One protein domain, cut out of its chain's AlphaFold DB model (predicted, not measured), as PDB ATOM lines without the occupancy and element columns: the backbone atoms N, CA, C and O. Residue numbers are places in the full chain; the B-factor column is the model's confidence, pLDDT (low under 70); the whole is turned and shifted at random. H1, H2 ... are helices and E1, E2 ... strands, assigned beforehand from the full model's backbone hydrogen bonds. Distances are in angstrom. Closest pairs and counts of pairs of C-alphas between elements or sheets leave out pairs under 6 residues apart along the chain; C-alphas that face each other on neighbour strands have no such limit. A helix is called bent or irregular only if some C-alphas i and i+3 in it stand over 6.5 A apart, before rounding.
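AT A GLANCE: This is residues 3 to 81 and 151 to 206 of the 255 residues of an uncharacterized protein of Streptococcus constellatus subsp. pharyngis SK1060 = CCUG 46377 (UniProt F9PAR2). Two small sheets of two strands each stand side by side, with a gap between E1 and E3: the hairpin E1 and E2 near the middle of the body, and the parallel pair E3 and E4 next to it. H1 packs over the hairpin and H2 over E3 and E4, both on one side; H4 begins on the other side of the hairpin, H5 packs beside E2 and meets H4 at a steep angle, and residues 177 to 182, between H4 and H5, stick out. The 135 printed residues have six named helices and four named strands, in the order E1 E2 H1 E3 H2 E4 H3 H4 H5 H6, and the class is mixed, helices and strands. The whole is compact, with a radius of gyration of the C-alphas of 15.8 A and spans of 46 by 33 by 28 A.

IN THESE COORDINATES: Find C-alpha 3 at (203.006, 199.474, 183.807); from there strand E1 runs over residues 3 to 7, 13.2 A long. Strand E2 follows at residues 15 to 21, 19.4 A. Helix H1, residues 25 to 39, covers 21.0 A and ends at C-alpha 39, (203.871, 199.783, 168.691). Next come strand E3, residues 47 to 52, 16.8 A; helix H2, residues 60 to 68, 12.2 A; and strand E4, residues 74 to 79, 17.0 A. Beyond the cut, look for the short helix H3 at residues 152 to 155, then for helix H4 at residues 165 to 176, 17.5 A. H4 is neither bent nor irregular, but only just: C-alphas 168 and 171 are 6.5 A apart. Helix H5, residues 185 to 200, is the longest at 22.8 A, and the short helix H6, residues 203 to 206, ends at C-alpha 206, (216.032, 187.993, 172.997).

HOW THE PARTS SIT: Start at the hairpin of E1 and E2, antiparallel at 169 degrees, where N 5 and O 18 are 2.8 A apart, within hydrogen-bond range, as are N 18 and O 5 at 2.9 A. The closest C-alphas of E2 and H1 are those of Val 21 and Ala 28, 6.1 A apart. Those of E2 and H5 are Val 21 and Arg 193, 6.5 A. Those of E1 and H4 are Thr 4 and Met 165, 7.1 A. H4 touches H5 with residues 171 to 172 alone, opposite ways at a steep tilt of 63 degrees; the C-alphas of Ile 172 and Ser 192 are closest, 6.0 A. H5 and H6 only just touch, and only at the corner, with 3 pairs of C-alphas within 8 A; Leu 197 and Leu 203 are closest, 4.7 A. E1 and E3 are near each other. E3, H2 and E4 form a strand-helix-strand unit, two parallel neighbour strands joined through a helix, with a right-handed crossover; E3 and E4 stand at 17 degrees, and N 50 and O 76 are 2.9 A apart, within hydrogen-bond range. The closest C-alphas of H2 and E4 are those of Ala 67 and His 75, 6.5 A. H1 and H2 are close but not clearly touching, at Ile 33 and Leu 66, 7.7 A between C-alphas. H3 and H4 are apart; the closest C-alphas of H3 and E4 are Pro 152 and Phe 78, 7.6 A. In H1, H2 and H5 every O i to N i+4 pair is within hydrogen-bond range, in H4 6 of 8, and H3 and H6 are too short for such a pair.

THE WHOLE: The two C-alphas farthest apart are those of His 44 and Gly 180, 49.7 A. Residues 82 to 150 are not printed, and C-alphas 81 and 151 are 7.6 A apart across this cut. Of the links that are printed whole, none is long. The mean pLDDT of the printed part is 81.0; look for values under 70 at residues 3 to 15 and 159 to 166 of this model.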
ATOM      1  N   PHE A   3     204.061 198.933 184.649       65.75
ATOM      2  CA  PHE A   3     203.006 199.474 183.807       65.75
ATOM      3  C   PHE A   3     202.499 198.348 182.912       65.75
ATOM      4  O   PHE A   3     203.295 197.588 182.359       65.75
ATOM      5  N   THR A   4     201.185 198.253 182.742       65.31
ATOM      6  CA  THR A   4     200.590 197.383 181.727       65.31
ATOM      7  C   THR A   4     199.813 198.253 180.769       65.31
ATOM      8  O   THR A   4     198.941 199.019 181.175       65.31
ATOM      9  N   LEU A   5     200.153 198.118 179.499       64.88
ATOM     10  CA  LEU A   5     199.482 198.768 178.400       64.88
ATOM     11  C   LEU A   5     198.569 197.754 177.721       64.88
ATOM     12  O   LEU A   5     198.935 196.596 177.509       64.88
ATOM     13  N   VAL A   6     197.367 198.204 177.394       61.84
ATOM     14  CA  VAL A   6     196.363 197.423 176.681       61.84
ATOM     15  C   VAL A   6     195.775 198.325 175.614       61.84
ATOM     16  O   VAL A   6     195.254 199.389 175.947       61.84
ATOM     17  N   ALA A   7     195.794 197.878 174.360       63.31
ATOM     18  CA  ALA A   7     195.053 198.536 173.296       63.31
ATOM     19  C   ALA A   7     193.690 197.885 173.067       63.31
ATOM     20  O   ALA A   7     193.474 196.696 173.339       63.31
ATOM     21  N   ARG A   8     192.758 198.700 172.570       62.00
ATOM     22  CA  ARG A   8     191.399 198.293 172.216       62.00
ATOM     23  C   ARG A   8     190.955 198.998 170.951       62.00
ATOM     24  O   ARG A   8     191.051 200.217 170.866       62.00
ATOM     25  N   GLU A   9     190.386 198.223 170.044       55.25
ATOM     26  CA  GLU A   9     189.509 198.712 168.985       55.25
ATOM     27  C   GLU A   9     188.089 198.312 169.384       55.25
ATOM     28  O   GLU A   9     187.867 197.170 169.777       55.25
ATOM     29  N   GLU A  10     187.192 199.294 169.410       51.09
ATOM     30  CA  GLU A  10     185.745 199.210 169.646       51.09
ATOM     31  C   GLU A  10     185.197 197.875 170.198       51.09
ATOM     32  O   GLU A  10     184.738 197.003 169.472       51.09
ATOM     33  N   LYS A  11     185.162 197.818 171.538       50.47
ATOM     34  CA  LYS A  11     184.429 196.875 172.404       50.47
ATOM     35  C   LYS A  11     184.950 195.420 172.452       50.47
ATOM     36  O   LYS A  11     184.840 194.625 171.536       50.47
ATOM     37  N   GLU A  12     185.430 195.092 173.656       49.81
ATOM     38  CA  GLU A  12     185.511 193.750 174.265       49.81
ATOM     39  C   GLU A  12     186.627 192.765 173.873       49.81
ATOM     40  O   GLU A  12     186.525 191.582 174.187       49.81
ATOM     41  N   CYS A  13     187.780 193.214 173.367       49.22
ATOM     42  CA  CYS A  13     188.988 192.376 173.453       49.22
ATOM     43  C   CYS A  13     190.254 193.157 173.834       49.22
ATOM     44  O   CYS A  13     190.470 194.292 173.412       49.22
ATOM     45  N   PHE A  14     191.089 192.552 174.688       58.88
ATOM     46  CA  PHE A  14     192.440 193.040 174.971       58.88
ATOM     47  C   PHE A  14     193.318 192.673 173.783       58.88
ATOM     48  O   PHE A  14     193.652 191.500 173.620       58.88
ATOM     49  N   LYS A  15     193.700 193.653 172.969       65.12
ATOM     50  CA  LYS A  15     194.687 193.442 171.910       65.12
ATOM     51  C   LYS A  15     196.023 194.040 172.334       65.12
ATOM     52  O   LYS A  15     196.066 195.039 173.054       65.12
ATOM     53  N   ASN A  16     197.108 193.413 171.883       71.12
ATOM     54  CA  ASN A  16     198.473 193.942 171.978       71.12
ATOM     55  C   ASN A  16     198.853 194.376 173.403       71.12
ATOM     56  O   ASN A  16     199.259 195.510 173.649       71.12
ATOM     57  N   LYS A  17     198.663 193.466 174.368       77.62
ATOM     58  CA  LYS A  17     199.032 193.701 175.768       77.62
ATOM     59  C   LYS A  17     200.552 193.767 175.897       77.62
ATOM     60  O   LYS A  17     201.233 192.815 175.529       77.62
ATOM     61  N   MET A  18     201.057 194.832 176.511       80.56
ATOM     62  CA  MET A  18     202.482 195.014 176.790       80.56
ATOM     63  C   MET A  18     202.706 195.327 178.265       80.56
ATOM     64  O   MET A  18     201.878 195.966 178.914       80.56
ATOM     65  N   GLU A  19     203.826 194.868 178.816       83.69
ATOM     66  CA  GLU A  19     204.154 195.038 180.231       83.69
ATOM     67  C   GLU A  19     205.576 195.573 180.395       83.69
ATOM     68  O   GLU A  19     206.529 195.048 179.823       83.69
ATOM     69  N   VAL A  20     205.728 196.601 181.228       84.69
ATOM     70  CA  VAL A  20     207.018 197.208 181.559       84.69
ATOM     71  C   VAL A  20     207.236 197.096 183.047       84.69
ATOM     72  O   VAL A  20     206.416 197.575 183.819       84.69
ATOM     73  N   VAL A  21     208.377 196.548 183.460       85.62
ATOM     74  CA  VAL A  21     208.785 196.512 184.866       85.62
ATOM     75  C   VAL A  21     210.163 197.131 185.047       85.62
ATOM     76  O   VAL A  21     211.110 196.837 184.306       85.62
ATOM     77  N   SER A  22     210.289 197.987 186.061       84.62
ATOM     78  CA  SER A  22     211.592 198.393 186.567       84.62
ATOM     79  C   SER A  22     211.597 198.755 188.047       84.62
ATOM     80  O   SER A  22     210.595 199.172 188.634       84.62
ATOM     81  N   THR A  23     212.767 198.625 188.667       84.19
ATOM     82  CA  THR A  23     213.024 199.147 190.015       84.19
ATOM     83  C   THR A  23     213.166 200.672 190.042       84.19
ATOM     84  O   THR A  23     213.051 201.263 191.113       84.19
ATOM     85  N   GLN A  24     213.377 201.321 188.888       82.50
ATOM     86  CA  GLN A  24     213.516 202.775 188.760       82.50
ATOM     87  C   GLN A  24     212.364 203.364 187.940       82.50
ATOM     88  O   GLN A  24     212.109 202.915 186.826       82.50
ATOM     89  N   TYR A  25     211.712 204.396 188.482       80.94
ATOM     90  CA  TYR A  25     210.582 205.082 187.845       80.94
ATOM     91  C   TYR A  25     210.903 205.566 186.434       80.94
ATOM     92  O   TYR A  25     210.257 205.138 185.486       80.94
ATOM     93  N   TYR A  26     211.926 206.416 186.304       81.69
ATOM     94  CA  TYR A  26     212.273 207.065 185.040       81.69
ATOM     95  C   TYR A  26     212.547 206.034 183.944       81.69
ATOM     96  O   TYR A  26     211.952 206.100 182.881       81.69
ATOM     97  N   LYS A  27     213.286 204.963 184.260       84.38
ATOM     98  CA  LYS A  27     213.524 203.862 183.314       84.38
ATOM     99  C   LYS A  27     212.257 203.122 182.893       84.38
ATOM    100  O   LYS A  27     212.194 202.645 181.768       84.38
ATOM    101  N   ALA A  28     211.288 202.950 183.791       84.12
ATOM    102  CA  ALA A  28     210.008 202.343 183.431       84.12
ATOM    103  C   ALA A  28     209.154 203.299 182.587       84.12
ATOM    104  O   ALA A  28     208.499 202.849 181.653       84.12
ATOM    105  N   LYS A  29     209.190 204.601 182.895       83.31
ATOM    106  CA  LYS A  29     208.497 205.651 182.148       83.31
ATOM    107  C   LYS A  29     209.030 205.764 180.720       83.31
ATOM    108  O   LYS A  29     208.236 205.684 179.794       83.31
ATOM    109  N   ASP A  30     210.343 205.893 180.553       85.12
ATOM    110  CA  ASP A  30     210.977 206.054 179.240       85.12
ATOM    111  C   ASP A  30     210.679 204.840 178.357       85.12
ATOM    112  O   ASP A  30     210.159 204.982 177.258       85.12
ATOM    113  N   LYS A  31     210.836 203.628 178.903       85.62
ATOM    114  CA  LYS A  31     210.470 202.391 178.200       85.62
ATOM    115  C   LYS A  31     208.999 202.316 177.819       85.62
ATOM    116  O   LYS A  31     208.675 201.788 176.763       85.62
ATOM    117  N   LEU A  32     208.102 202.771 178.695       86.75
ATOM    118  CA  LEU A  32     206.677 202.811 178.385       86.75
ATOM    119  C   LEU A  32     206.414 203.777 177.228       86.75
ATOM    120  O   LEU A  32     205.642 203.446 176.337       86.75
ATOM    121  N   ILE A  33     207.068 204.937 177.234       85.81
ATOM    122  CA  ILE A  33     206.951 205.924 176.163       85.81
ATOM    123  C   ILE A  33     207.465 205.345 174.843       85.81
ATOM    124  O   ILE A  33     206.733 205.373 173.856       85.81
ATOM    125  N   ASP A  34     208.655 204.746 174.847       86.38
ATOM    126  CA  ASP A  34     209.249 204.108 173.669       86.38
ATOM    127  C   ASP A  34     208.350 202.998 173.112       86.38
ATOM    128  O   ASP A  34     208.126 202.917 171.907       86.38
ATOM    129  N   LEU A  35     207.793 202.146 173.979       85.75
ATOM    130  CA  LEU A  35     206.878 201.086 173.550       85.75
ATOM    131  C   LEU A  35     205.604 201.652 172.932       85.75
ATOM    132  O   LEU A  35     205.147 201.157 171.906       85.75
ATOM    133  N   ILE A  36     205.031 202.689 173.543       85.75
ATOM    134  CA  ILE A  36     203.832 203.327 173.011       85.75
ATOM    135  C   ILE A  36     204.114 203.898 171.611       85.75
ATOM    136  O   ILE A  36     203.339 203.639 170.697       85.75
ATOM    137  N   TYR A  37     205.237 204.602 171.428       85.00
ATOM    138  CA  TYR A  37     205.617 205.184 170.136       85.00
ATOM    139  C   TYR A  37     205.884 204.145 169.046       85.00
ATOM    140  O   TYR A  37     205.507 204.359 167.899       85.00
ATOM    141  N   ASN A  38     206.538 203.034 169.387       84.75
ATOM    142  CA  ASN A  38     206.964 202.049 168.392       84.75
ATOM    143  C   ASN A  38     205.872 201.038 168.019       84.75
ATOM    144  O   ASN A  38     205.962 200.411 166.966       84.75
ATOM    145  N   HIS A  39     204.859 200.850 168.871       83.50
ATOM    146  CA  HIS A  39     203.871 199.783 168.691       83.50
ATOM    147  C   HIS A  39     202.431 200.262 168.496       83.50
ATOM    148  O   HIS A  39     201.573 199.439 168.166       83.50
ATOM    149  N   PHE A  40     202.140 201.551 168.695       84.00
ATOM    150  CA  PHE A  40     200.781 202.077 168.577       84.00
ATOM    151  C   PHE A  40     200.740 203.353 167.747       84.00
ATOM    152  O   PHE A  40     201.471 204.308 167.994       84.00
ATOM    153  N   GLU A  41     199.799 203.398 166.808       84.31
ATOM    154  CA  GLU A  41     199.456 204.632 166.118       84.31
ATOM    155  C   GLU A  41     198.497 205.445 166.994       84.31
ATOM    156  O   GLU A  41     197.339 205.077 167.218       84.31
ATOM    157  N   ILE A  42     198.992 206.556 167.538       84.38
ATOM    158  CA  ILE A  42     198.185 207.459 168.352       84.38
ATOM    159  C   ILE A  42     197.726 208.621 167.489       84.38
ATOM    160  O   ILE A  42     198.526 209.381 166.949       84.38
ATOM    161  N   THR A  43     196.412 208.772 167.392       84.81
ATOM    162  CA  THR A  43     195.777 209.829 166.614       84.81
ATOM    163  C   THR A  43     195.051 210.804 167.536       84.81
ATOM    164  O   THR A  43     194.781 210.520 168.706       84.81
ATOM    165  N   HIS A  44     194.615 211.936 166.984       83.44
ATOM    166  CA  HIS A  44     193.755 212.904 167.676       83.44
ATOM    167  C   HIS A  44     192.376 212.337 168.078       83.44
ATOM    168  O   HIS A  44     191.581 213.045 168.693       83.44
ATOM    169  N   LYS A  45     192.059 211.086 167.710       85.50
ATOM    170  CA  LYS A  45     190.846 210.364 168.124       85.50
ATOM    171  C   LYS A  45     191.099 209.399 169.286       85.50
ATOM    172  O   LYS A  45     190.137 208.955 169.910       85.50
ATOM    173  N   THR A  46     192.359 209.096 169.595       86.75
ATOM    174  CA  THR A  46     192.741 208.120 170.618       86.75
ATOM    175  C   THR A  46     192.371 208.613 172.015       86.75
ATOM    176  O   THR A  46     192.600 209.771 172.364       86.75
ATOM    177  N   LEU A  47     191.809 207.719 172.829       86.75
ATOM    178  CA  LEU A  47     191.537 207.946 174.247       86.75
ATOM    179  C   LEU A  47     192.585 207.210 175.078       86.75
ATOM    180  O   LEU A  47     192.760 206.004 174.916       86.75
ATOM    181  N   ILE A  48     193.255 207.922 175.984       88.50
ATOM    182  CA  ILE A  48     194.192 207.310 176.930       88.50
ATOM    183  C   ILE A  48     193.493 207.178 178.280       88.50
ATOM    184  O   ILE A  48     192.982 208.153 178.828       88.50
ATOM    185  N   ILE A  49     193.476 205.964 178.821       87.31
ATOM    186  CA  ILE A  49     192.899 205.664 180.131       87.31
ATOM    187  C   ILE A  49     194.012 205.139 181.028       87.31
ATOM    188  O   ILE A  49     194.692 204.177 180.675       87.31
ATOM    189  N   THR A  50     194.190 205.756 182.192       88.31
ATOM    190  CA  THR A  50     195.179 205.334 183.186       88.31
ATOM    191  C   THR A  50     194.496 205.007 184.508       88.31
ATOM    192  O   THR A  50     193.546 205.669 184.916       88.31
ATOM    193  N   ASN A  51     194.979 203.963 185.181       87.19
ATOM    194  CA  ASN A  51     194.537 203.569 186.515       87.19
ATOM    195  C   ASN A  51     195.764 203.355 187.404       87.19
ATOM    196  O   ASN A  51     196.760 202.796 186.943       87.19
ATOM    197  N   SER A  52     195.710 203.807 188.656       85.50
ATOM    198  CA  SER A  52     196.816 203.621 189.598       85.50
ATOM    199  C   SER A  52     196.367 203.591 191.054       85.50
ATOM    200  O   SER A  52     195.313 204.116 191.405       85.50
ATOM    201  N   ASP A  53     197.216 203.038 191.914       81.00
ATOM    202  CA  ASP A  53     197.067 203.056 193.372       81.00
ATOM    203  C   ASP A  53     197.432 204.415 194.013       81.00
ATOM    204  O   ASP A  53     197.275 204.599 195.220       81.00
ATOM    205  N   GLY A  54     197.922 205.382 193.224       75.56
ATOM    206  CA  GLY A  54     198.363 206.688 193.715       75.56
ATOM    207  C   GLY A  54     199.660 206.651 194.532       75.56
ATOM    208  O   GLY A  54     199.937 207.601 195.272       75.56
ATOM    209  N   GLY A  55     200.448 205.574 194.424       74.44
ATOM    210  CA  GLY A  55     201.744 205.432 195.079       74.44
ATOM    211  C   GLY A  55     202.792 206.449 194.607       74.44
ATOM    212  O   GLY A  55     202.608 207.202 193.648       74.44
ATOM    213  N   HIS A  56     203.943 206.485 195.282       70.94
ATOM    214  CA  HIS A  56     205.041 207.374 194.893       70.94
ATOM    215  C   HIS A  56     205.545 207.034 193.476       70.94
ATOM    216  O   HIS A  56     205.929 205.897 193.210       70.94
ATOM    217  N   GLY A  57     205.539 208.021 192.573       73.31
ATOM    218  CA  GLY A  57     205.812 207.821 191.141       73.31
ATOM    219  C   GLY A  57     204.572 207.510 190.287       73.31
ATOM    220  O   GLY A  57     204.693 207.388 189.074       73.31
ATOM    221  N   TYR A  58     203.386 207.434 190.894       79.69
ATOM    222  CA  TYR A  58     202.106 207.138 190.237       79.69
ATOM    223  C   TYR A  58     201.038 208.189 190.559       79.69
ATOM    224  O   TYR A  58     199.854 207.899 190.701       79.69
ATOM    225  N   SER A  59     201.460 209.439 190.711       82.38
ATOM    226  CA  SER A  59     200.546 210.556 190.918       82.38
ATOM    227  C   SER A  59     199.743 210.861 189.641       82.38
ATOM    228  O   SER A  59     200.234 210.660 188.529       82.38
ATOM    229  N   PRO A  60     198.547 211.457 189.766       84.88
ATOM    230  CA  PRO A  60     197.767 211.872 188.601       84.88
ATOM    231  C   PRO A  60     198.512 212.830 187.657       84.88
ATOM    232  O   PRO A  60     198.364 212.722 186.442       84.88
ATOM    233  N   HIS A  61     199.349 213.731 188.190       84.94
ATOM    234  CA  HIS A  61     200.132 214.663 187.364       84.94
ATOM    235  C   HIS A  61     201.145 213.933 186.477       84.94
ATOM    236  O   HIS A  61     201.286 214.270 185.312       84.94
ATOM    237  N   ILE A  62     201.775 212.869 186.986       85.56
ATOM    238  CA  ILE A  62     202.723 212.057 186.221       85.56
ATOM    239  C   ILE A  62     202.049 211.441 184.992       85.56
ATOM    240  O   ILE A  62     202.621 211.441 183.901       85.56
ATOM    241  N   PHE A  63     200.839 210.907 185.166       87.69
ATOM    242  CA  PHE A  63     200.081 210.320 184.065       87.69
ATOM    243  C   PHE A  63     199.555 211.380 183.105       87.69
ATOM    244  O   PHE A  63     199.523 211.135 181.903       87.69
ATOM    245  N   GLN A  64     199.191 212.558 183.613       87.56
ATOM    246  CA  GLN A  64     198.814 213.688 182.774       87.56
ATOM    247  C   GLN A  64     199.976 214.130 181.880       87.56
ATOM    248  O   GLN A  64     199.780 214.287 180.675       87.56
ATOM    249  N   ASP A  65     201.179 214.267 182.437       86.94
ATOM    250  CA  ASP A  65     202.384 214.626 181.684       86.94
ATOM    251  C   ASP A  65     202.717 213.558 180.637       86.94
ATOM    252  O   ASP A  65     203.012 213.875 179.485       86.94
ATOM    253  N   LEU A  66     202.622 212.279 181.019       86.44
ATOM    254  CA  LEU A  66     202.851 211.152 180.114       86.44
ATOM    255  C   LEU A  66     201.846 211.139 178.960       86.44
ATOM    256  O   LEU A  66     202.245 211.027 177.808       86.44
ATOM    257  N   ALA A  67     200.551 211.272 179.250       87.69
ATOM    258  CA  ALA A  67     199.509 211.262 178.228       87.69
ATOM    259  C   ALA A  67     199.614 212.475 177.292       87.69
ATOM    260  O   ALA A  67     199.373 212.351 176.093       87.69
ATOM    261  N   SER A  68     200.017 213.636 177.817       85.88
ATOM    262  CA  SER A  68     200.156 214.871 177.035       85.88
ATOM    263  C   SER A  68     201.230 214.768 175.949       85.88
ATOM    264  O   SER A  68     201.076 215.382 174.894       85.88
ATOM    265  N   ALA A  69     202.266 213.942 176.152       85.62
ATOM    266  CA  ALA A  69     203.298 213.682 175.144       85.62
ATOM    267  C   ALA A  69     202.721 213.115 173.833       85.62
ATOM    268  O   ALA A  69     203.276 213.348 172.763       85.62
ATOM    269  N   PHE A  70     201.581 212.428 173.913       85.88
ATOM    270  CA  PHE A  70     200.958 211.729 172.793       85.88
ATOM    271  C   PHE A  70     199.822 212.504 172.112       85.88
ATOM    272  O   PHE A  70     199.268 212.024 171.128       85.88
ATOM    273  N   LYS A  71     199.452 213.685 172.632       86.50
ATOM    274  CA  LYS A  71     198.356 214.532 172.113       86.50
ATOM    275  C   LYS A  71     197.047 213.757 171.805       86.50
ATOM    276  O   LYS A  71     196.514 213.875 170.700       86.50
ATOM    277  N   PRO A  72     196.514 212.961 172.753       87.88
ATOM    278  CA  PRO A  72     195.280 212.204 172.547       87.88
ATOM    279  C   PRO A  72     194.053 213.125 172.486       87.88
ATOM    280  O   PRO A  72     194.105 214.281 172.908       87.88
ATOM    281  N   LYS A  73     192.905 212.579 172.064       88.69
ATOM    282  CA  LYS A  73     191.602 213.261 172.149       88.69
ATOM    283  C   LYS A  73     191.270 213.667 173.582       88.69
ATOM    284  O   LYS A  73     190.778 214.762 173.833       88.69
ATOM    285  N   ALA A  74     191.479 212.736 174.510       88.00
ATOM    286  CA  ALA A  74     191.266 212.933 175.934       88.00
ATOM    287  C   ALA A  74     192.089 211.926 176.745       88.00
ATOM    288  O   ALA A  74     192.393 210.822 176.279       88.00
ATOM    289  N   HIS A  75     192.402 212.314 177.977       90.94
ATOM    290  CA  HIS A  75     193.031 211.465 178.978       90.94
ATOM    291  C   HIS A  75     192.128 211.368 180.208       90.94
ATOM    292  O   HIS A  75     191.735 212.388 180.774       90.94
ATOM    293  N   PHE A  76     191.825 210.141 180.629       89.19
ATOM    294  CA  PHE A  76     191.088 209.867 181.858       89.19
ATOM    295  C   PHE A  76     191.977 209.109 182.836       89.19
ATOM    296  O   PHE A  76     192.495 208.042 182.512       89.19
ATOM    297  N   HIS A  77     192.130 209.661 184.038       90.12
ATOM    298  CA  HIS A  77     192.860 209.026 185.126       90.12
ATOM    299  C   HIS A  77     191.902 208.590 186.232       90.12
ATOM    300  O   HIS A  77     191.077 209.385 186.690       90.12
ATOM    301  N   PHE A  78     192.063 207.352 186.689       89.75
ATOM    302  CA  PHE A  78     191.282 206.749 187.761       89.75
ATOM    303  C   PHE A  78     192.194 206.269 188.891       89.75
ATOM    304  O   PHE A  78     193.331 205.844 188.670       89.75
ATOM    305  N   TRP A  79     191.680 206.342 190.113       88.62
ATOM    306  CA  TRP A  79     192.246 205.622 191.241       88.62
ATOM    307  C   TRP A  79     191.713 204.202 191.278       88.62
ATOM    308  O   TRP A  79     190.531 203.962 191.024       88.62
ATOM    309  N   ASP A  80     192.579 203.273 191.664       86.44
ATOM    310  CA  ASP A  80     192.185 201.888 191.826       86.44
ATOM    311  C   ASP A  80     191.162 201.773 192.960       86.44
ATOM    312  O   ASP A  80     191.459 202.019 194.135       86.44
ATOM    313  N   ALA A  81     189.945 201.372 192.592       85.88
ATOM    314  CA  ALA A  81     188.843 201.186 193.516       85.88
ATOM    315  C   ALA A  81     189.235 200.256 194.670       85.88
ATOM    316  O   ALA A  81     188.907 200.560 195.816       85.88
ATOM    317  N   THR A 151     184.386 205.699 188.869       83.50
ATOM    318  CA  THR A 151     184.585 204.464 188.113       83.50
ATOM    319  C   THR A 151     184.473 204.730 186.607       83.50
ATOM    320  O   THR A 151     183.757 205.651 186.197       83.50
ATOM    321  N   PRO A 152     185.159 203.945 185.757       82.81
ATOM    322  CA  PRO A 152     185.060 204.067 184.303       82.81
ATOM    323  C   PRO A 152     183.608 204.038 183.795       82.81
ATOM    324  O   PRO A 152     183.236 204.840 182.939       82.81
ATOM    325  N   GLU A 153     182.760 203.191 184.384       82.56
ATOM    326  CA  GLU A 153     181.356 203.027 183.987       82.56
ATOM    327  C   GLU A 153     180.535 204.297 184.207       82.56
ATOM    328  O   GLU A 153     179.651 204.605 183.411       82.56
ATOM    329  N   GLN A 154     180.854 205.078 185.243       81.06
ATOM    330  CA  GLN A 154     180.171 206.343 185.529       81.06
ATOM    331  C   GLN A 154     180.448 207.424 184.472       81.06
ATOM    332  O   GLN A 154     179.715 208.406 184.406       81.06
ATOM    333  N   ILE A 155     181.488 207.252 183.648       80.44
ATOM    334  CA  ILE A 155     181.830 208.136 182.518       80.44
ATOM    335  C   ILE A 155     181.438 207.482 181.175       80.44
ATOM    336  O   ILE A 155     181.708 208.014 180.103       80.44
ATOM    337  N   GLY A 156     180.765 206.326 181.207       79.75
ATOM    338  CA  GLY A 156     180.386 205.583 180.002       79.75
ATOM    339  C   GLY A 156     181.540 204.800 179.366       79.75
ATOM    340  O   GLY A 156     181.453 204.420 178.199       79.75
ATOM    341  N   LEU A 157     182.622 204.548 180.111       80.31
ATOM    342  CA  LEU A 157     183.737 203.701 179.688       80.31
ATOM    343  C   LEU A 157     183.560 202.273 180.225       80.31
ATOM    344  O   LEU A 157     183.069 202.059 181.329       80.31
ATOM    345  N   SER A 158     183.998 201.274 179.456       73.19
ATOM    346  CA  SER A 158     184.023 199.882 179.924       73.19
ATOM    347  C   SER A 158     185.111 199.690 180.985       73.19
ATOM    348  O   SER A 158     186.271 200.046 180.763       73.19
ATOM    349  N   SER A 159     184.756 199.087 182.121       67.56
ATOM    350  CA  SER A 159     185.691 198.754 183.205       67.56
ATOM    351  C   SER A 159     186.436 197.442 183.024       67.56
ATOM    352  O   SER A 159     187.392 197.179 183.764       67.56
ATOM    353  N   SER A 160     186.043 196.633 182.034       62.53
ATOM    354  CA  SER A 160     186.731 195.394 181.684       62.53
ATOM    355  C   SER A 160     188.225 195.693 181.618       62.53
ATOM    356  O   SER A 160     188.626 196.625 180.930       62.53
ATOM    357  N   GLY A 161     189.068 194.983 182.372       60.56
ATOM    358  CA  GLY A 161     190.530 195.110 182.289       60.56
ATOM    359  C   GLY A 161     191.259 196.093 183.170       60.56
ATOM    360  O   GLY A 161     192.454 195.908 183.384       60.56
ATOM    361  N   ILE A 162     190.564 197.082 183.715       65.12
ATOM    362  CA  ILE A 162     191.195 198.124 184.528       65.12
ATOM    363  C   ILE A 162     191.660 197.565 185.891       65.12
ATOM    364  O   ILE A 162     192.645 198.046 186.448       65.12
ATOM    365  N   GLY A 163     191.027 196.486 186.375       60.56
ATOM    366  CA  GLY A 163     191.381 195.778 187.617       60.56
ATOM    367  C   GLY A 163     192.288 194.545 187.461       60.56
ATOM    368  O   GLY A 163     192.554 193.856 188.440       60.56
ATOM    369  N   ILE A 164     192.773 194.220 186.254       64.31
ATOM    370  CA  ILE A 164     193.581 192.999 186.025       64.31
ATOM    371  C   ILE A 164     195.042 193.174 186.494       64.31
ATOM    372  O   ILE A 164     195.762 192.187 186.659       64.31
ATOM    373  N   MET A 165     195.469 194.405 186.785       66.50
ATOM    374  CA  MET A 165     196.848 194.785 187.128       66.50
ATOM    375  C   MET A 165     197.491 193.905 188.214       66.50
ATOM    376  O   MET A 165     198.595 193.392 188.024       66.50
ATOM    377  N   GLU A 166     196.791 193.654 189.324       67.62
ATOM    378  CA  GLU A 166     197.364 192.905 190.450       67.62
ATOM    379  C   GLU A 166     197.610 191.425 190.110       67.62
ATOM    380  O   GLU A 166     198.642 190.847 190.465       67.62
ATOM    381  N   SER A 167     196.711 190.821 189.327       71.06
ATOM    382  CA  SER A 167     196.907 189.463 188.808       71.06
ATOM    383  C   SER A 167     198.109 189.364 187.862       71.06
ATOM    384  O   SER A 167     198.792 188.341 187.865       71.06
ATOM    385  N   GLN A 168     198.426 190.424 187.106       73.62
ATOM    386  CA  GLN A 168     199.571 190.411 186.191       73.62
ATOM    387  C   GLN A 168     200.895 190.434 186.952       73.62
ATOM    388  O   GLN A 168     201.821 189.714 186.592       73.62
ATOM    389  N   HIS A 169     200.994 191.175 188.057       77.12
ATOM    390  CA  HIS A 169     202.222 191.203 188.865       77.12
ATOM    391  C   HIS A 169     202.477 189.898 189.626       77.12
ATOM    392  O   HIS A 169     203.608 189.616 190.035       77.12
ATOM    393  N   ARG A 170     201.447 189.065 189.791       84.00
ATOM    394  CA  ARG A 170     201.513 187.809 190.540       84.00
ATOM    395  C   ARG A 170     202.574 186.843 190.010       84.00
ATOM    396  O   ARG A 170     203.244 186.208 190.818       84.00
ATOM    397  N   LYS A 171     202.804 186.781 188.690       87.06
ATOM    398  CA  LYS A 171     203.864 185.940 188.089       87.06
ATOM    399  C   LYS A 171     205.266 186.314 188.582       87.06
ATOM    400  O   LYS A 171     206.089 185.438 188.839       87.06
ATOM    401  N   ILE A 172     205.509 187.607 188.792       86.81
ATOM    402  CA  ILE A 172     206.765 188.122 189.346       86.81
ATOM    403  C   ILE A 172     206.818 187.810 190.845       86.81
ATOM    404  O   ILE A 172     207.782 187.213 191.327       86.81
ATOM    405  N   ALA A 173     205.750 188.142 191.578       86.06
ATOM    406  CA  ALA A 173     205.679 187.930 193.021       86.06
ATOM    407  C   ALA A 173     205.861 186.452 193.409       86.06
ATOM    408  O   ALA A 173     206.654 186.153 194.295       86.06
ATOM    409  N   TYR A 174     205.200 185.517 192.724       87.88
ATOM    410  CA  TYR A 174     205.317 184.078 192.988       87.88
ATOM    411  C   TYR A 174     206.714 183.523 192.723       87.88
ATOM    412  O   TYR A 174     207.161 182.594 193.404       87.88
ATOM    413  N   ARG A 175     207.435 184.089 191.752       86.94
ATOM    414  CA  ARG A 175     208.798 183.647 191.464       86.94
ATOM    415  C   ARG A 175     209.817 184.222 192.442       86.94
ATOM    416  O   ARG A 175     210.809 183.545 192.720       86.94
ATOM    417  N   MET A 176     209.584 185.440 192.930       88.50
ATOM    418  CA  MET A 176     210.581 186.225 193.663       88.50
ATOM    419  C   MET A 176     210.356 186.294 195.180       88.50
ATOM    420  O   MET A 176     211.333 186.425 195.916       88.50
ATOM    421  N   LYS A 177     209.111 186.207 195.666       87.12
ATOM    422  CA  LYS A 177     208.769 186.285 197.098       87.12
ATOM    423  C   LYS A 177     209.002 184.937 197.792       87.12
ATOM    424  O   LYS A 177     208.791 183.887 197.194       87.12
ATOM    425  N   ASN A 178     209.394 184.975 199.070       79.56
ATOM    426  CA  ASN A 178     209.515 183.808 199.961       79.56
ATOM    427  C   ASN A 178     210.448 182.691 199.446       79.56
ATOM    428  O   ASN A 178     210.182 181.510 199.647       79.56
ATOM    429  N   ARG A 179     211.550 183.054 198.776       80.81
ATOM    430  CA  ARG A 179     212.554 182.096 198.268       80.81
ATOM    431  C   ARG A 179     213.839 182.025 199.099       80.81
ATOM    432  O   ARG A 179     214.781 181.372 198.675       80.81
ATOM    433  N   GLY A 180     213.914 182.733 200.230       80.88
ATOM    434  CA  GLY A 180     215.147 182.842 201.026       80.88
ATOM    435  C   GLY A 180     216.287 183.595 200.321       80.88
ATOM    436  O   GLY A 180     217.421 183.562 200.777       80.88
ATOM    437  N   MET A 181     215.992 184.270 199.204       83.56
ATOM    438  CA  MET A 181     216.956 185.024 198.403       83.56
ATOM    439  C   MET A 181     216.769 186.528 198.600       83.56
ATOM    440  O   MET A 181     215.639 187.024 198.581       83.56
ATOM    441  N   TYR A 182     217.880 187.256 198.681       83.69
ATOM    442  CA  TYR A 182     217.898 188.714 198.593       83.69
ATOM    443  C   TYR A 182     218.270 189.135 197.174       83.69
ATOM    444  O   TYR A 182     219.233 188.637 196.592       83.69
ATOM    445  N   TRP A 183     217.510 190.069 196.609       85.81
ATOM    446  CA  TRP A 183     217.760 190.584 195.268       85.81
ATOM    447  C   TRP A 183     218.411 191.960 195.347       85.81
ATOM    448  O   TRP A 183     217.858 192.886 195.939       85.81
ATOM    449  N   SER A 184     219.553 192.132 194.682       90.69
ATOM    450  CA  SER A 184     220.050 193.477 194.383       90.69
ATOM    451  C   SER A 184     219.059 194.203 193.460       90.69
ATOM    452  O   SER A 184     218.324 193.560 192.709       90.69
ATOM    453  N   LYS A 185     219.048 195.545 193.445       88.31
ATOM    454  CA  LYS A 185     218.158 196.318 192.546       88.31
ATOM    455  C   LYS A 185     218.314 195.904 191.077       88.31
ATOM    456  O   LYS A 185     217.321 195.810 190.360       88.31
ATOM    457  N   LYS A 186     219.554 195.630 190.651       89.12
ATOM    458  CA  LYS A 186     219.873 195.127 189.308       89.12
ATOM    459  C   LYS A 186     219.347 193.704 189.111       89.12
ATOM    460  O   LYS A 186     218.667 193.454 188.128       89.12
ATOM    461  N   GLY A 187     219.604 192.799 190.057       89.62
ATOM    462  CA  GLY A 187     219.129 191.416 189.985       89.62
ATOM    463  C   GLY A 187     217.603 191.313 189.946       89.62
ATOM    464  O   GLY A 187     217.064 190.562 189.139       89.62
ATOM    465  N   ALA A 188     216.905 192.116 190.753       89.75
ATOM    466  CA  ALA A 188     215.447 192.182 190.760       89.75
ATOM    467  C   ALA A 188     214.885 192.674 189.419       89.75
ATOM    468  O   ALA A 188     213.929 192.096 188.905       89.75
ATOM    469  N   ASP A 189     215.484 193.720 188.846       89.38
ATOM    470  CA  ASP A 189     215.093 194.291 187.554       89.38
ATOM    471  C   ASP A 189     215.316 193.289 186.407       89.38
ATOM    472  O   ASP A 189     214.389 193.023 185.643       89.38
ATOM    473  N   THR A 190     216.495 192.659 186.345       90.06
ATOM    474  CA  THR A 190     216.807 191.622 185.350       90.06
ATOM    475  C   THR A 190     215.854 190.436 185.468       90.06
ATOM    476  O   THR A 190     215.230 190.067 184.480       90.06
ATOM    477  N   MET A 191     215.683 189.880 186.671       91.25
ATOM    478  CA  MET A 191     214.819 188.717 186.888       91.25
ATOM    479  C   MET A 191     213.362 189.019 186.525       91.25
ATOM    480  O   MET A 191     212.718 188.226 185.843       91.25
ATOM    481  N   SER A 192     212.853 190.188 186.924       89.88
ATOM    482  CA  SER A 192     211.491 190.607 186.583       89.88
ATOM    483  C   SER A 192     211.300 190.693 185.066       89.88
ATOM    484  O   SER A 192     210.306 190.187 184.553       89.88
ATOM    485  N   ARG A 193     212.267 191.262 184.334       89.06
ATOM    486  CA  ARG A 193     212.235 191.327 182.862       89.06
ATOM    487  C   ARG A 193     212.310 189.948 182.217       89.06
ATOM    488  O   ARG A 193     211.540 189.677 181.306       89.06
ATOM    489  N   THR A 194     213.176 189.061 182.709       90.44
ATOM    490  CA  THR A 194     213.257 187.671 182.235       90.44
ATOM    491  C   THR A 194     211.924 186.943 182.407       90.44
ATOM    492  O   THR A 194     211.483 186.258 181.490       90.44
ATOM    493  N   ILE A 195     211.247 187.119 183.548       89.81
ATOM    494  CA  ILE A 195     209.921 186.532 183.796       89.81
ATOM    495  C   ILE A 195     208.882 187.085 182.814       89.81
ATOM    496  O   ILE A 195     208.073 186.312 182.300       89.81
ATOM    497  N   LEU A 196     208.898 188.397 182.546       88.31
ATOM    498  CA  LEU A 196     207.996 189.009 181.567       88.31
ATOM    499  C   LEU A 196     208.212 188.429 180.168       88.31
ATOM    500  O   LEU A 196     207.257 187.922 179.592       88.31
ATOM    501  N   LEU A 197     209.456 188.421 179.686       87.81
ATOM    502  CA  LEU A 197     209.823 187.898 178.366       87.81
ATOM    503  C   LEU A 197     209.495 186.412 178.207       87.81
ATOM    504  O   LEU A 197     209.090 185.957 177.142       87.81
ATOM    505  N   ASN A 198     209.652 185.629 179.276       88.50
ATOM    506  CA  ASN A 198     209.262 184.224 179.256       88.50
ATOM    507  C   ASN A 198     207.745 184.064 179.097       88.50
ATOM    508  O   ASN A 198     207.282 183.128 178.460       88.50
ATOM    509  N   HIS A 199     206.969 184.974 179.687       84.88
ATOM    510  CA  HIS A 199     205.513 184.948 179.616       84.88
ATOM    511  C   HIS A 199     204.970 185.486 178.284       84.88
ATOM    512  O   HIS A 199     203.895 185.065 177.871       84.88
ATOM    513  N   THR A 200     205.692 186.393 177.617       83.38
ATOM    514  CA  THR A 200     205.364 186.873 176.262       83.38
ATOM    515  C   THR A 200     205.881 185.945 175.159       83.38
ATOM    516  O   THR A 200     205.495 186.105 174.008       83.38
ATOM    517  N   GLY A 201     206.718 184.953 175.491       85.44
ATOM    518  CA  GLY A 201     207.344 184.045 174.520       85.44
ATOM    519  C   GLY A 201     208.571 184.635 173.812       85.44
ATOM    520  O   GLY A 201     209.207 183.963 173.005       85.44
ATOM    521  N   GLU A 202     208.957 185.861 174.158       86.25
ATOM    522  CA  GLU A 202     210.035 186.629 173.522       86.25
ATOM    523  C   GLU A 202     211.417 186.314 174.107       86.25
ATOM    524  O   GLU A 202     212.437 186.749 173.579       86.25
ATOM    525  N   LEU A 203     211.496 185.544 175.200       87.81
ATOM    526  CA  LEU A 203     212.778 185.255 175.851       87.81
ATOM    527  C   LEU A 203     213.759 184.545 174.911       87.81
ATOM    528  O   LEU A 203     214.950 184.850 174.918       87.81
ATOM    529  N   ARG A 204     213.265 183.605 174.097       86.38
ATOM    530  CA  ARG A 204     214.106 182.897 173.126       86.38
ATOM    531  C   ARG A 204     214.611 183.850 172.050       86.38
ATOM    532  O   ARG A 204     215.782 183.774 171.708       86.38
ATOM    533  N   ASP A 205     213.763 184.741 171.557       87.38
ATOM    534  CA  ASP A 205     214.137 185.722 170.540       87.38
ATOM    535  C   ASP A 205     215.141 186.758 171.081       87.38
ATOM    536  O   ASP A 205     216.141 187.066 170.435       87.38
ATOM    537  N   LEU A 206     215.006 187.175 172.344       86.50
ATOM    538  CA  LEU A 206     216.032 187.993 172.997       86.50
ATOM    539  C   LEU A 206     217.407 187.300 172.976       86.50
ATOM    540  O   LEU A 206     218.426 187.950 172.764       86.50
TER     541      LEU A 206